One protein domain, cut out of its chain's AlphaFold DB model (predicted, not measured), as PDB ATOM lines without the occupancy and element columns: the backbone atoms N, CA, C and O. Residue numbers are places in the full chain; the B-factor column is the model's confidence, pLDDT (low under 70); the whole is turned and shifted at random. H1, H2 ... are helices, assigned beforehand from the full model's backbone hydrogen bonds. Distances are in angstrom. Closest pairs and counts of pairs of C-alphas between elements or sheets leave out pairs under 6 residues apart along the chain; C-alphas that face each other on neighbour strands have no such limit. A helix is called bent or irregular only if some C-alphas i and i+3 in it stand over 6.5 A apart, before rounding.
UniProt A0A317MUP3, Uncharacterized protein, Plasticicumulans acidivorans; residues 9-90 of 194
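What this domain is: This is residues 9 to 90 of the 194 residues of an uncharacterized protein of Plasticicumulans acidivorans (UniProt A0A317MUP3). One very long helix, H1, makes the length of this domain, and at its far end the shorter H2 folds back beside it and the small H3 packs on H2, so that a compact head sits at one end of a long arm. The arm is the part of H1 in residues 9 to 36, which sticks out with no other part of the printed chain near it. The printed part has 82 residues with three named helices, in the order H1, H2, H3, and no named strand; the class is all helix. The whole is extended, with a radius of gyration of the C-alphas of 21.8 A, and spans 73 by 21 by 15 A.

Where its parts are: Find C-alpha 9 at (184.010, -83.788, 31.388); from there H1, residues 9 to 52, runs 64.8 A to C-alpha 52 at (150.931, -30.089, 46.074). Past residues 53 to 56, look for H2 in residues 57 to 73, which measures 25.4 A from first to last C-alpha. H2 is irregular: C-alphas 58 and 61 are 7.6 A apart, and its line is a rough one. After residues 74 to 79 comes H3, residues 80 to 88, 12.2 A long, which ends with C-alpha 88 at (147.113, -23.127, 36.611).

How they stand to each other: Begin with H1 and look at its residues 40 to 51, which alone touch H2. The closest C-alphas of the two are those of Ala 47 and Ala 66, 4.2 A apart. H1 and H2 form a helical hairpin and run opposite ways at a shallow tilt of 33 degrees, only just short of steep. Move on to residues 60 to 67 of H2, which alone touch H3. Here the closest C-alphas are those of Arg 63 and Val 87, at 5.3 A. H2 and H3 form a second helical hairpin, opposite ways at a tilt of 37 degrees, only just steep. H1 and H3 are close but not clearly touching: their closest C-alphas, those of Leu 51 and Leu 86, are 6.9 A apart, and the two run the same way at a steep tilt of 61 degrees. Along the backbone, every O i to N i+4 pair of H3 is within hydrogen-bond range, as are 38 of 40 in H1 and 11 of 13 in H2.

The domain as a whole: The outline is a rod, and the two C-alphas farthest apart are those of Ala 9 and Glu 57, at 73.4 A. Set aside residues 9 to 36, which stand free, and you find a body of 54 residues spanning 32 by 20 by 14 A, with a radius of gyration of 10.6 A. The link from H1 to H2 is tight and the link from H2 to H3 is short. The printed part has no cut. The B-factor column holds the pLDDT, with a mean of 95.9 over the printed part, and no printed residue is under 70.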
ATOM      1  N   ALA A   9     183.046 -84.705  30.788       91.94
ATOM      2  CA  ALA A   9     184.010 -83.788  31.388       91.94
ATOM      3  C   ALA A   9     184.007 -82.412  30.695       91.94
ATOM      4  O   ALA A   9     183.983 -81.383  31.372       91.94
ATOM      5  N   LEU A  10     183.950 -82.382  29.358       93.81
ATOM      6  CA  LEU A  10     183.875 -81.139  28.589       93.81
ATOM      7  C   LEU A  10     182.571 -80.376  28.863       93.81
ATOM      8  O   LEU A  10     182.606 -79.166  29.073       93.81
ATOM      9  N   SER A  11     181.431 -81.073  28.920       93.19
ATOM     10  CA  SER A  11     180.138 -80.446  29.224       93.19
ATOM     11  C   SER A  11     180.098 -79.834  30.627       93.19
ATOM     12  O   SER A  11     179.606 -78.719  30.789       93.19
ATOM     13  N   GLY A  12     180.695 -80.501  31.622       95.38
ATOM     14  CA  GLY A  12     180.821 -79.975  32.982       95.38
ATOM     15  C   GLY A  12     181.706 -78.730  33.051       95.38
ATOM     16  O   GLY A  12     181.321 -77.738  33.666       95.38
ATOM     17  N   ALA A  13     182.856 -78.746  32.368       93.88
ATOM     18  CA  ALA A  13     183.764 -77.598  32.313       93.88
ATOM     19  C   ALA A  13     183.125 -76.381  31.619       93.88
ATOM     20  O   ALA A  13     183.242 -75.260  32.110       93.88
ATOM     21  N   ILE A  14     182.402 -76.597  30.514       95.50
ATOM     22  CA  ILE A  14     181.668 -75.529  29.822       95.50
ATOM     23  C   ILE A  14     180.561 -74.978  30.725       95.50
ATOM     24  O   ILE A  14     180.460 -73.764  30.887       95.50
ATOM     25  N   ALA A  15     179.760 -75.841  31.357       95.75
ATOM     26  CA  ALA A  15     178.684 -75.409  32.249       95.75
ATOM     27  C   ALA A  15     179.205 -74.570  33.430       95.75
ATOM     28  O   ALA A  15     178.596 -73.552  33.764       95.75
ATOM     29  N   ALA A  16     180.355 -74.939  34.006       96.44
ATOM     30  CA  ALA A  16     180.984 -74.213  35.111       96.44
ATOM     31  C   ALA A  16     181.378 -72.766  34.753       96.44
ATOM     32  O   ALA A  16     181.427 -71.918  35.640       96.44
ATOM     33  N   VAL A  17     181.622 -72.468  33.472       96.88
ATOM     34  CA  VAL A  17     181.946 -71.113  32.990       96.88
ATOM     35  C   VAL A  17     180.710 -70.395  32.451       96.88
ATOM     36  O   VAL A  17     180.494 -69.219  32.741       96.88
ATOM     37  N   VAL A  18     179.869 -71.092  31.686       97.50
ATOM     38  CA  VAL A  18     178.700 -70.495  31.027       97.50
ATOM     39  C   VAL A  18     177.637 -70.077  32.041       97.50
ATOM     40  O   VAL A  18     177.081 -68.989  31.908       97.50
ATOM     41  N   LEU A  19     177.372 -70.886  33.075       96.94
ATOM     42  CA  LEU A  19     176.334 -70.569  34.063       96.94
ATOM     43  C   LEU A  19     176.610 -69.250  34.812       96.94
ATOM     44  O   LEU A  19     175.718 -68.397  34.813       96.94
ATOM     45  N   PRO A  20     177.811 -68.999  35.378       97.50
ATOM     46  CA  PRO A  20     178.121 -67.705  35.987       97.50
ATOM     47  C   PRO A  20     177.995 -66.520  35.025       97.50
ATOM     48  O   PRO A  20     177.475 -65.479  35.417       97.50
ATOM     49  N   VAL A  21     178.425 -66.668  33.766       98.06
ATOM     50  CA  VAL A  21     178.339 -65.591  32.763       98.06
ATOM     51  C   VAL A  21     176.884 -65.252  32.449       98.06
ATOM     52  O   VAL A  21     176.516 -64.078  32.434       98.06
ATOM     53  N   VAL A  22     176.035 -66.264  32.254       98.12
ATOM     54  CA  VAL A  22     174.599 -66.056  32.022       98.12
ATOM     55  C   VAL A  22     173.951 -65.380  33.229       98.12
ATOM     56  O   VAL A  22     173.229 -64.399  33.054       98.12
ATOM     57  N   LEU A  23     174.241 -65.845  34.449       97.88
ATOM     58  CA  LEU A  23     173.727 -65.227  35.674       97.88
ATOM     59  C   LEU A  23     174.183 -63.775  35.823       97.88
ATOM     60  O   LEU A  23     173.384 -62.930  36.216       97.88
ATOM     61  N   LEU A  24     175.430 -63.465  35.469       97.69
ATOM     62  CA  LEU A  24     175.955 -62.104  35.509       97.69
ATOM     63  C   LEU A  24     175.223 -61.187  34.518       97.69
ATOM     64  O   LEU A  24     174.826 -60.085  34.890       97.69
ATOM     65  N   VAL A  25     174.991 -61.641  33.283       98.00
ATOM     66  CA  VAL A  25     174.288 -60.848  32.259       98.00
ATOM     67  C   VAL A  25     172.818 -60.641  32.630       98.00
ATOM     68  O   VAL A  25     172.324 -59.512  32.606       98.00
ATOM     69  N   VAL A  26     172.116 -61.715  33.003       97.88
ATOM     70  CA  VAL A  26     170.701 -61.645  33.401       97.88
ATOM     71  C   VAL A  26     170.544 -60.818  34.674       97.88
ATOM     72  O   VAL A  26     169.670 -59.954  34.735       97.88
ATOM     73  N   GLY A  27     171.419 -61.029  35.658       97.56
ATOM     74  CA  GLY A  27     171.448 -60.275  36.906       97.56
ATOM     75  C   GLY A  27     171.654 -58.784  36.662       97.56
ATOM     76  O   GLY A  27     170.865 -57.979  37.148       97.56
ATOM     77  N   ASN A  28     172.631 -58.408  35.832       97.69
ATOM     78  CA  ASN A  28     172.876 -57.008  35.490       97.69
ATOM     79  C   ASN A  28     171.667 -56.355  34.800       97.69
ATOM     80  O   ASN A  28     171.272 -55.249  35.167       97.69
ATOM     81  N   ASN A  29     171.033 -57.051  33.851       96.06
ATOM     82  CA  ASN A  29     169.843 -56.542  33.162       96.06
ATOM     83  C   ASN A  29     168.654 -56.370  34.120       96.06
ATOM     84  O   ASN A  29     167.952 -55.358  34.064       96.06
ATOM     85  N   PHE A  30     168.442 -57.324  35.028       97.00
ATOM     86  CA  PHE A  30     167.383 -57.245  36.030       97.00
ATOM     87  C   PHE A  30     167.634 -56.126  37.052       97.00
ATOM     88  O   PHE A  30     166.720 -55.360  37.375       97.00
ATOM     89  N   SER A  31     168.875 -55.978  37.522       95.44
ATOM     90  CA  SER A  31     169.282 -54.883  38.406       95.44
ATOM     91  C   SER A  31     169.104 -53.520  37.738       95.44
ATOM     92  O   SER A  31     168.566 -52.608  38.364       95.44
ATOM     93  N   ALA A  32     169.483 -53.384  36.464       95.88
ATOM     94  CA  ALA A  32     169.287 -52.152  35.706       95.88
ATOM     95  C   ALA A  32     167.796 -51.806  35.556       95.88
ATOM     96  O   ALA A  32     167.398 -50.679  35.845       95.88
ATOM     97  N   ALA A  33     166.958 -52.782  35.195       94.94
ATOM     98  CA  ALA A  33     165.514 -52.583  35.065       94.94
ATOM     99  C   ALA A  33     164.844 -52.209  36.400       94.94
ATOM    100  O   ALA A  33     163.938 -51.376  36.433       94.94
ATOM    101  N   THR A  34     165.296 -52.800  37.508       95.38
ATOM    102  CA  THR A  34     164.778 -52.491  38.850       95.38
ATOM    103  C   THR A  34     165.171 -51.080  39.278       95.38
ATOM    104  O   THR A  34     164.324 -50.318  39.740       95.38
ATOM    105  N   LYS A  35     166.437 -50.703  39.057       96.44
ATOM    106  CA  LYS A  35     166.944 -49.362  39.362       96.44
ATOM    107  C   LYS A  35     166.215 -48.284  38.564       96.44
ATOM    108  O   LYS A  35     165.875 -47.246  39.120       96.44
ATOM    109  N   GLU A  36     165.934 -48.541  37.289       95.69
ATOM    110  CA  GLU A  36     165.173 -47.618  36.448       95.69
ATOM    111  C   GLU A  36     163.762 -47.389  37.009       95.69
ATOM    112  O   GLU A  36     163.359 -46.247  37.205       95.69
ATOM    113  N   ARG A  37     163.036 -48.451  37.381       94.69
ATOM    114  CA  ARG A  37     161.699 -48.320  37.994       94.69
ATOM    115  C   ARG A  37     161.721 -47.552  39.317       94.69
ATOM    116  O   ARG A  37     160.808 -46.773  39.583       94.69
ATOM    117  N   GLU A  38     162.752 -47.748  40.137       95.12
ATOM    118  CA  GLU A  38     162.923 -46.994  41.382       95.12
ATOM    119  C   GLU A  38     163.131 -45.496  41.108       95.12
ATOM    120  O   GLU A  38     162.503 -44.653  41.751       95.12
ATOM    121  N   LEU A  39     163.971 -45.156  40.125       96.44
ATOM    122  CA  LEU A  39     164.194 -43.769  39.710       96.44
ATOM    123  C   LEU A  39     162.908 -43.131  39.180       96.44
ATOM    124  O   LEU A  39     162.580 -42.011  39.569       96.44
ATOM    125  N   GLN A  40     162.149 -43.854  38.356       95.69
ATOM    126  CA  GLN A  40     160.851 -43.402  37.849       95.69
ATOM    127  C   GLN A  40     159.875 -43.103  38.991       95.69
ATOM    128  O   GLN A  40     159.258 -42.037  39.005       95.69
ATOM    129  N   GLY A  41     159.796 -43.985  39.992       94.94
ATOM    130  CA  GLY A  41     158.996 -43.758  41.197       94.94
ATOM    131  C   GLY A  41     159.398 -42.483  41.945       94.94
ATOM    132  O   GLY A  41     158.535 -41.669  42.270       94.94
ATOM    133  N   LYS A  42     160.705 -42.253  42.141       96.19
ATOM    134  CA  LYS A  42     161.223 -41.037  42.800       96.19
ATOM    135  C   LYS A  42     160.916 -39.761  42.014       96.19
ATOM    136  O   LYS A  42     160.590 -38.742  42.615       96.19
ATOM    137  N   PHE A  43     160.981 -39.796  40.682       96.44
ATOM    138  CA  PHE A  43     160.597 -38.647  39.856       96.44
ATOM    139  C   PHE A  43     159.105 -38.328  39.970       96.44
ATOM    140  O   PHE A  43     158.749 -37.158  40.105       96.44
ATOM    141  N   VAL A  44     158.239 -39.347  39.963       96.31
ATOM    142  CA  VAL A  44     156.792 -39.169  40.179       96.31
ATOM    143  C   VAL A  44     156.512 -38.608  41.572       96.31
ATOM    144  O   VAL A  44     155.684 -37.709  41.713       96.31
ATOM    145  N   GLU A  45     157.226 -39.080  42.595       93.81
ATOM    146  CA  GLU A  45     157.109 -38.555  43.955       93.81
ATOM    147  C   GLU A  45     157.475 -37.065  44.013       93.81
ATOM    148  O   GLU A  45     156.661 -36.261  44.477       93.81
ATOM    149  N   LEU A  46     158.631 -36.674  43.470       96.25
ATOM    150  CA  LEU A  46     159.066 -35.274  43.407       96.25
ATOM    151  C   LEU A  46     158.083 -34.399  42.619       96.25
ATOM    152  O   LEU A  46     157.697 -33.327  43.081       96.25
ATOM    153  N   ALA A  47     157.619 -34.872  41.462       96.69
ATOM    154  CA  ALA A  47     156.609 -34.178  40.672       96.69
ATOM    155  C   ALA A  47     155.302 -33.982  41.461       96.69
ATOM    156  O   ALA A  47     154.726 -32.893  41.463       96.69
ATOM    157  N   SER A  48     154.855 -35.003  42.196       95.12
ATOM    158  CA  SER A  48     153.657 -34.898  43.034       95.12
ATOM    159  C   SER A  48     153.825 -33.884  44.171       95.12
ATOM    160  O   SER A  48     152.869 -33.182  44.493       95.12
ATOM    161  N   GLN A  49     155.028 -33.757  44.749       93.50
ATOM    162  CA  GLN A  49     155.332 -32.749  45.768       93.50
ATOM    163  C   GLN A  49     155.254 -31.330  45.188       93.50
ATOM    164  O   GLN A  49     154.597 -30.479  45.783       93.50
ATOM    165  N   VAL A  50     155.809 -31.099  43.991       95.88
ATOM    166  CA  VAL A  50     155.701 -29.806  43.282       95.88
ATOM    167  C   VAL A  50     154.237 -29.427  43.030       95.88
ATOM    168  O   VAL A  50     153.842 -28.280  43.231       95.88
ATOM    169  N   LEU A  51     153.403 -30.388  42.620       96.06
ATOM    170  CA  LEU A  51     151.985 -30.134  42.339       96.06
ATOM    171  C   LEU A  51     151.118 -29.963  43.596       96.06
ATOM    172  O   LEU A  51     149.998 -29.462  43.477       96.06
ATOM    173  N   ARG A  52     151.604 -30.349  44.785       93.81
ATOM    174  CA  ARG A  52     150.931 -30.089  46.074       93.81
ATOM    175  C   ARG A  52     151.085 -28.646  46.547       93.81
ATOM    176  O   ARG A  52     150.266 -28.188  47.339       93.81
ATOM    177  N   GLU A  53     152.110 -27.930  46.094       92.25
ATOM    178  CA  GLU A  53     152.224 -26.498  46.378       92.25
ATOM    179  C   GLU A  53     151.101 -25.714  45.686       92.25
ATOM    180  O   GLU A  53     150.547 -26.157  44.678       92.25
ATOM    181  N   ALA A  54     150.761 -24.531  46.199       91.44
ATOM    182  CA  ALA A  54     149.791 -23.661  45.538       91.44
ATOM    183  C   ALA A  54     150.339 -23.161  44.181       91.44
ATOM    184  O   ALA A  54     151.536 -22.854  44.083       91.44
ATOM    185  N   PRO A  55     149.497 -23.071  43.132       93.38
ATOM    186  CA  PRO A  55     149.918 -22.530  41.845       93.38
ATOM    187  C   PRO A  55     150.335 -21.061  41.992       93.38
ATOM    188  O   PRO A  55     149.652 -20.260  42.630       93.38
ATOM    189  N   ARG A  56     151.493 -20.724  41.418       95.19
ATOM    190  CA  ARG A  56     152.070 -19.377  41.365       95.19
ATOM    191  C   ARG A  56     152.617 -19.155  39.959       95.19
ATOM    192  O   ARG A  56     153.116 -20.099  39.349       95.19
ATOM    193  N   GLU A  57     152.592 -17.918  39.470       93.62
ATOM    194  CA  GLU A  57     153.136 -17.590  38.139       93.62
ATOM    195  C   GLU A  57     154.609 -18.015  37.999       93.62
ATOM    196  O   GLU A  57     155.010 -18.597  36.995       93.62
ATOM    197  N   GLU A  58     155.399 -17.836  39.060       95.50
ATOM    198  CA  GLU A  58     156.817 -18.215  39.118       95.50
ATOM    199  C   GLU A  58     157.054 -19.731  39.010       95.50
ATOM    200  O   GLU A  58     158.104 -20.166  38.536       95.50
ATOM    201  N   THR A  59     156.093 -20.557  39.439       95.94
ATOM    202  CA  THR A  59     156.239 -22.022  39.484       95.94
ATOM    203  C   THR A  59     155.595 -22.728  38.294       95.94
ATOM    204  O   THR A  59     155.697 -23.952  38.192       95.94
ATOM    205  N   LYS A  60     154.990 -21.994  37.350       96.44
ATOM    206  CA  LYS A  60     154.261 -22.564  36.205       96.44
ATOM    207  C   LYS A  60     155.097 -23.564  35.399       96.44
ATOM    208  O   LYS A  60     154.632 -24.664  35.110       96.44
ATOM    209  N   ASN A  61     156.359 -23.230  35.125       97.19
ATOM    210  CA  ASN A  61     157.282 -24.110  34.396       97.19
ATOM    211  C   ASN A  61     157.610 -25.398  35.170       97.19
ATOM    212  O   ASN A  61     157.693 -26.472  34.577       97.19
ATOM    213  N   LEU A  62     157.761 -25.311  36.496       97.69
ATOM    214  CA  LEU A  62     158.017 -26.477  37.348       97.69
ATOM    215  C   LEU A  62     156.791 -27.389  37.432       97.69
ATOM    216  O   LEU A  62     156.925 -28.609  37.387       97.69
ATOM    217  N   ARG A  63     155.589 -26.809  37.502       97.69
ATOM    218  CA  ARG A  63     154.335 -27.574  37.474       97.69
ATOM    219  C   ARG A  63     154.130 -28.252  36.125       97.69
ATOM    220  O   ARG A  63     153.752 -29.419  36.099       97.69
ATOM    221  N   GLN A  64     154.443 -27.567  35.023       98.12
ATOM    222  CA  GLN A  64     154.406 -28.162  33.687       98.12
ATOM    223  C   GLN A  64     155.330 -29.384  33.619       98.12
ATOM    224  O   GLN A  64     154.862 -30.485  33.325       98.12
ATOM    225  N   TRP A  65     156.595 -29.231  34.029       98.00
ATOM    226  CA  TRP A  65     157.535 -30.349  34.147       98.00
ATOM    227  C   TRP A  65     156.972 -31.492  35.001       98.00
ATOM    228  O   TRP A  65     157.017 -32.649  34.589       98.00
ATOM    229  N   ALA A  66     156.389 -31.181  36.160       98.06
ATOM    230  CA  ALA A  66     155.829 -32.188  37.053       98.06
ATOM    231  C   ALA A  66     154.675 -32.966  36.396       98.06
ATOM    232  O   ALA A  66     154.630 -34.195  36.479       98.06
ATOM    233  N   THR A  67     153.773 -32.281  35.689       97.75
ATOM    234  CA  THR A  67     152.697 -32.952  34.943       97.75
ATOM    235  C   THR A  67     153.227 -33.833  33.812       97.75
ATOM    236  O   THR A  67     152.713 -34.934  33.616       97.75
ATOM    237  N   ASP A  68     154.285 -33.406  33.119       98.00
ATOM    238  CA  ASP A  68     154.908 -34.180  32.041       98.00
ATOM    239  C   ASP A  68     155.619 -35.431  32.576       98.00
ATOM    240  O   ASP A  68     155.514 -36.511  31.991       98.00
ATOM    241  N   VAL A  69     156.296 -35.314  33.723       97.88
ATOM    242  CA  VAL A  69     156.919 -36.440  34.432       97.88
ATOM    243  C   VAL A  69     155.871 -37.464  34.858       97.88
ATOM    244  O   VAL A  69     156.035 -38.652  34.580       97.88
ATOM    245  N   ILE A  70     154.774 -37.023  35.483       97.06
ATOM    246  CA  ILE A  70     153.690 -37.927  35.893       97.06
ATOM    247  C   ILE A  70     153.089 -38.615  34.666       97.06
ATOM    248  O   ILE A  70     153.006 -39.838  34.662       97.06
ATOM    249  N   ASN A  71     152.757 -37.875  33.604       97.00
ATOM    250  CA  ASN A  71     152.215 -38.445  32.365       97.00
ATOM    251  C   ASN A  71     153.134 -39.489  31.725       97.00
ATOM    252  O   ASN A  71     152.657 -40.481  31.174       97.00
ATOM    253  N   ARG A  72     154.451 -39.270  31.783       96.94
ATOM    254  CA  ARG A  72     155.438 -40.190  31.214       96.94
ATOM    255  C   ARG A  72     155.548 -41.497  32.002       96.94
ATOM    256  O   ARG A  72     155.769 -42.535  31.384       96.94
ATOM    257  N   TYR A  73     155.418 -41.454  33.328       96.38
ATOM    258  CA  TYR A  73     155.718 -42.600  34.198       96.38
ATOM    259  C   TYR A  73     154.492 -43.251  34.868       96.38
ATOM    260  O   TYR A  73     154.618 -44.361  35.377       96.38
ATOM    261  N   SER A  74     153.306 -42.631  34.857       92.50
ATOM    262  CA  SER A  74     152.091 -43.163  35.507       92.50
ATOM    263  C   SER A  74     151.455 -44.355  34.781       92.50
ATOM    264  O   SER A  74     150.606 -45.037  35.352       92.50
ATOM    265  N   GLY A  75     151.796 -44.580  33.506       92.12
ATOM    266  CA  GLY A  75     151.143 -45.569  32.637       92.12
ATOM    267  C   GLY A  75     149.712 -45.203  32.213       92.12
ATOM    268  O   GLY A  75     149.143 -45.881  31.360       92.12
ATOM    269  N   VAL A  76     149.141 -44.126  32.763       95.62
ATOM    270  CA  VAL A  76     147.805 -43.608  32.438       95.62
ATOM    271  C   VAL A  76     147.933 -42.123  32.093       95.62
ATOM    272  O   VAL A  76     148.207 -41.318  32.990       95.62
ATOM    273  N   PRO A  77     147.752 -41.734  30.820       94.19
ATOM    274  CA  PRO A  77     147.897 -40.344  30.416       94.19
ATOM    275  C   PRO A  77     146.777 -39.490  31.018       94.19
ATOM    276  O   PRO A  77     145.597 -39.840  30.951       94.19
ATOM    277  N   MET A  78     147.146 -38.348  31.587       96.12
ATOM    278  CA  MET A  78     146.201 -37.328  32.026       96.12
ATOM    279  C   MET A  78     145.566 -36.642  30.817       96.12
ATOM    280  O   MET A  78     146.187 -36.475  29.765       96.12
ATOM    281  N   SER A  79     144.323 -36.192  30.982       97.44
ATOM    282  CA  SER A  79     143.678 -35.349  29.979       97.44
ATOM    283  C   SER A  79     144.346 -33.970  29.922       97.44
ATOM    284  O   SER A  79     144.862 -33.469  30.922       97.44
ATOM    285  N   ALA A  80     144.291 -33.318  28.757       96.94
ATOM    286  CA  ALA A  80     144.823 -31.963  28.592       96.94
ATOM    287  C   ALA A  80     144.157 -30.952  29.546       96.94
ATOM    288  O   ALA A  80     144.816 -30.040  30.039       96.94
ATOM    289  N   ALA A  81     142.866 -31.146  29.845       96.75
ATOM    290  CA  ALA A  81     142.149 -30.351  30.836       96.75
ATOM    291  C   ALA A  81     142.743 -30.539  32.241       96.75
ATOM    292  O   ALA A  81     143.117 -29.558  32.870       96.75
ATOM    293  N   ALA A  82     142.942 -31.786  32.685       95.81
ATOM    294  CA  ALA A  82     143.529 -32.067  33.995       95.81
ATOM    295  C   ALA A  82     144.964 -31.531  34.121       95.81
ATOM    296  O   ALA A  82     145.330 -30.987  35.160       95.81
ATOM    297  N   GLN A  83     145.771 -31.642  33.061       96.56
ATOM    298  CA  GLN A  83     147.114 -31.063  33.036       96.56
ATOM    299  C   GLN A  83     147.063 -29.539  33.206       96.56
ATOM    300  O   GLN A  83     147.772 -28.996  34.052       96.56
ATOM    301  N   LYS A  84     146.194 -28.856  32.452       97.00
ATOM    302  CA  LYS A  84     146.019 -27.405  32.555       97.00
ATOM    303  C   LYS A  84     145.541 -26.987  33.947       97.00
ATOM    304  O   LYS A  84     146.112 -26.070  34.532       97.00
ATOM    305  N   ASP A  85     144.559 -27.691  34.498       96.19
ATOM    306  CA  ASP A  85     144.009 -27.396  35.822       96.19
ATOM    307  C   ASP A  85     145.068 -27.568  36.914       96.19
ATOM    308  O   ASP A  85     145.180 -26.722  37.800       96.19
ATOM    309  N   LEU A  86     145.899 -28.611  36.830       95.94
ATOM    310  CA  LEU A  86     147.005 -28.826  37.764       95.94
ATOM    311  C   LEU A  86     148.107 -27.780  37.623       95.94
ATOM    312  O   LEU A  86     148.748 -27.441  38.614       95.94
ATOM    313  N   VAL A  87     148.353 -27.253  36.426       96.31
ATOM    314  CA  VAL A  87     149.364 -26.208  36.223       96.31
ATOM    315  C   VAL A  87     148.865 -24.852  36.721       96.31
ATOM    316  O   VAL A  87     149.632 -24.135  37.362       96.31
ATOM    317  N   GLU A  88     147.602 -24.506  36.470       95.25
ATOM    318  CA  GLU A  88     147.113 -23.127  36.611       95.25
ATOM    319  C   GLU A  88     146.186 -22.898  37.810       95.25
ATOM    320  O   GLU A  88     146.162 -21.795  38.347       95.25
ATOM    321  N   GLN A  89     145.410 -23.899  38.235       92.94
ATOM    322  CA  GLN A  89     144.246 -23.659  39.099       92.94
ATOM    323  C   GLN A  89     144.294 -24.420  40.420       92.94
ATOM    324  O   GLN A  89     143.976 -23.865  41.470       92.94
ATOM    325  N   THR A  90     144.677 -25.694  40.380       91.31
ATOM    326  CA  THR A  90     144.438 -26.625  41.482       91.31
ATOM    327  C   THR A  90     145.732 -27.292  41.921       91.31
ATOM    328  O   THR A  90     146.468 -27.869  41.121       91.31
TER     329      THR A  90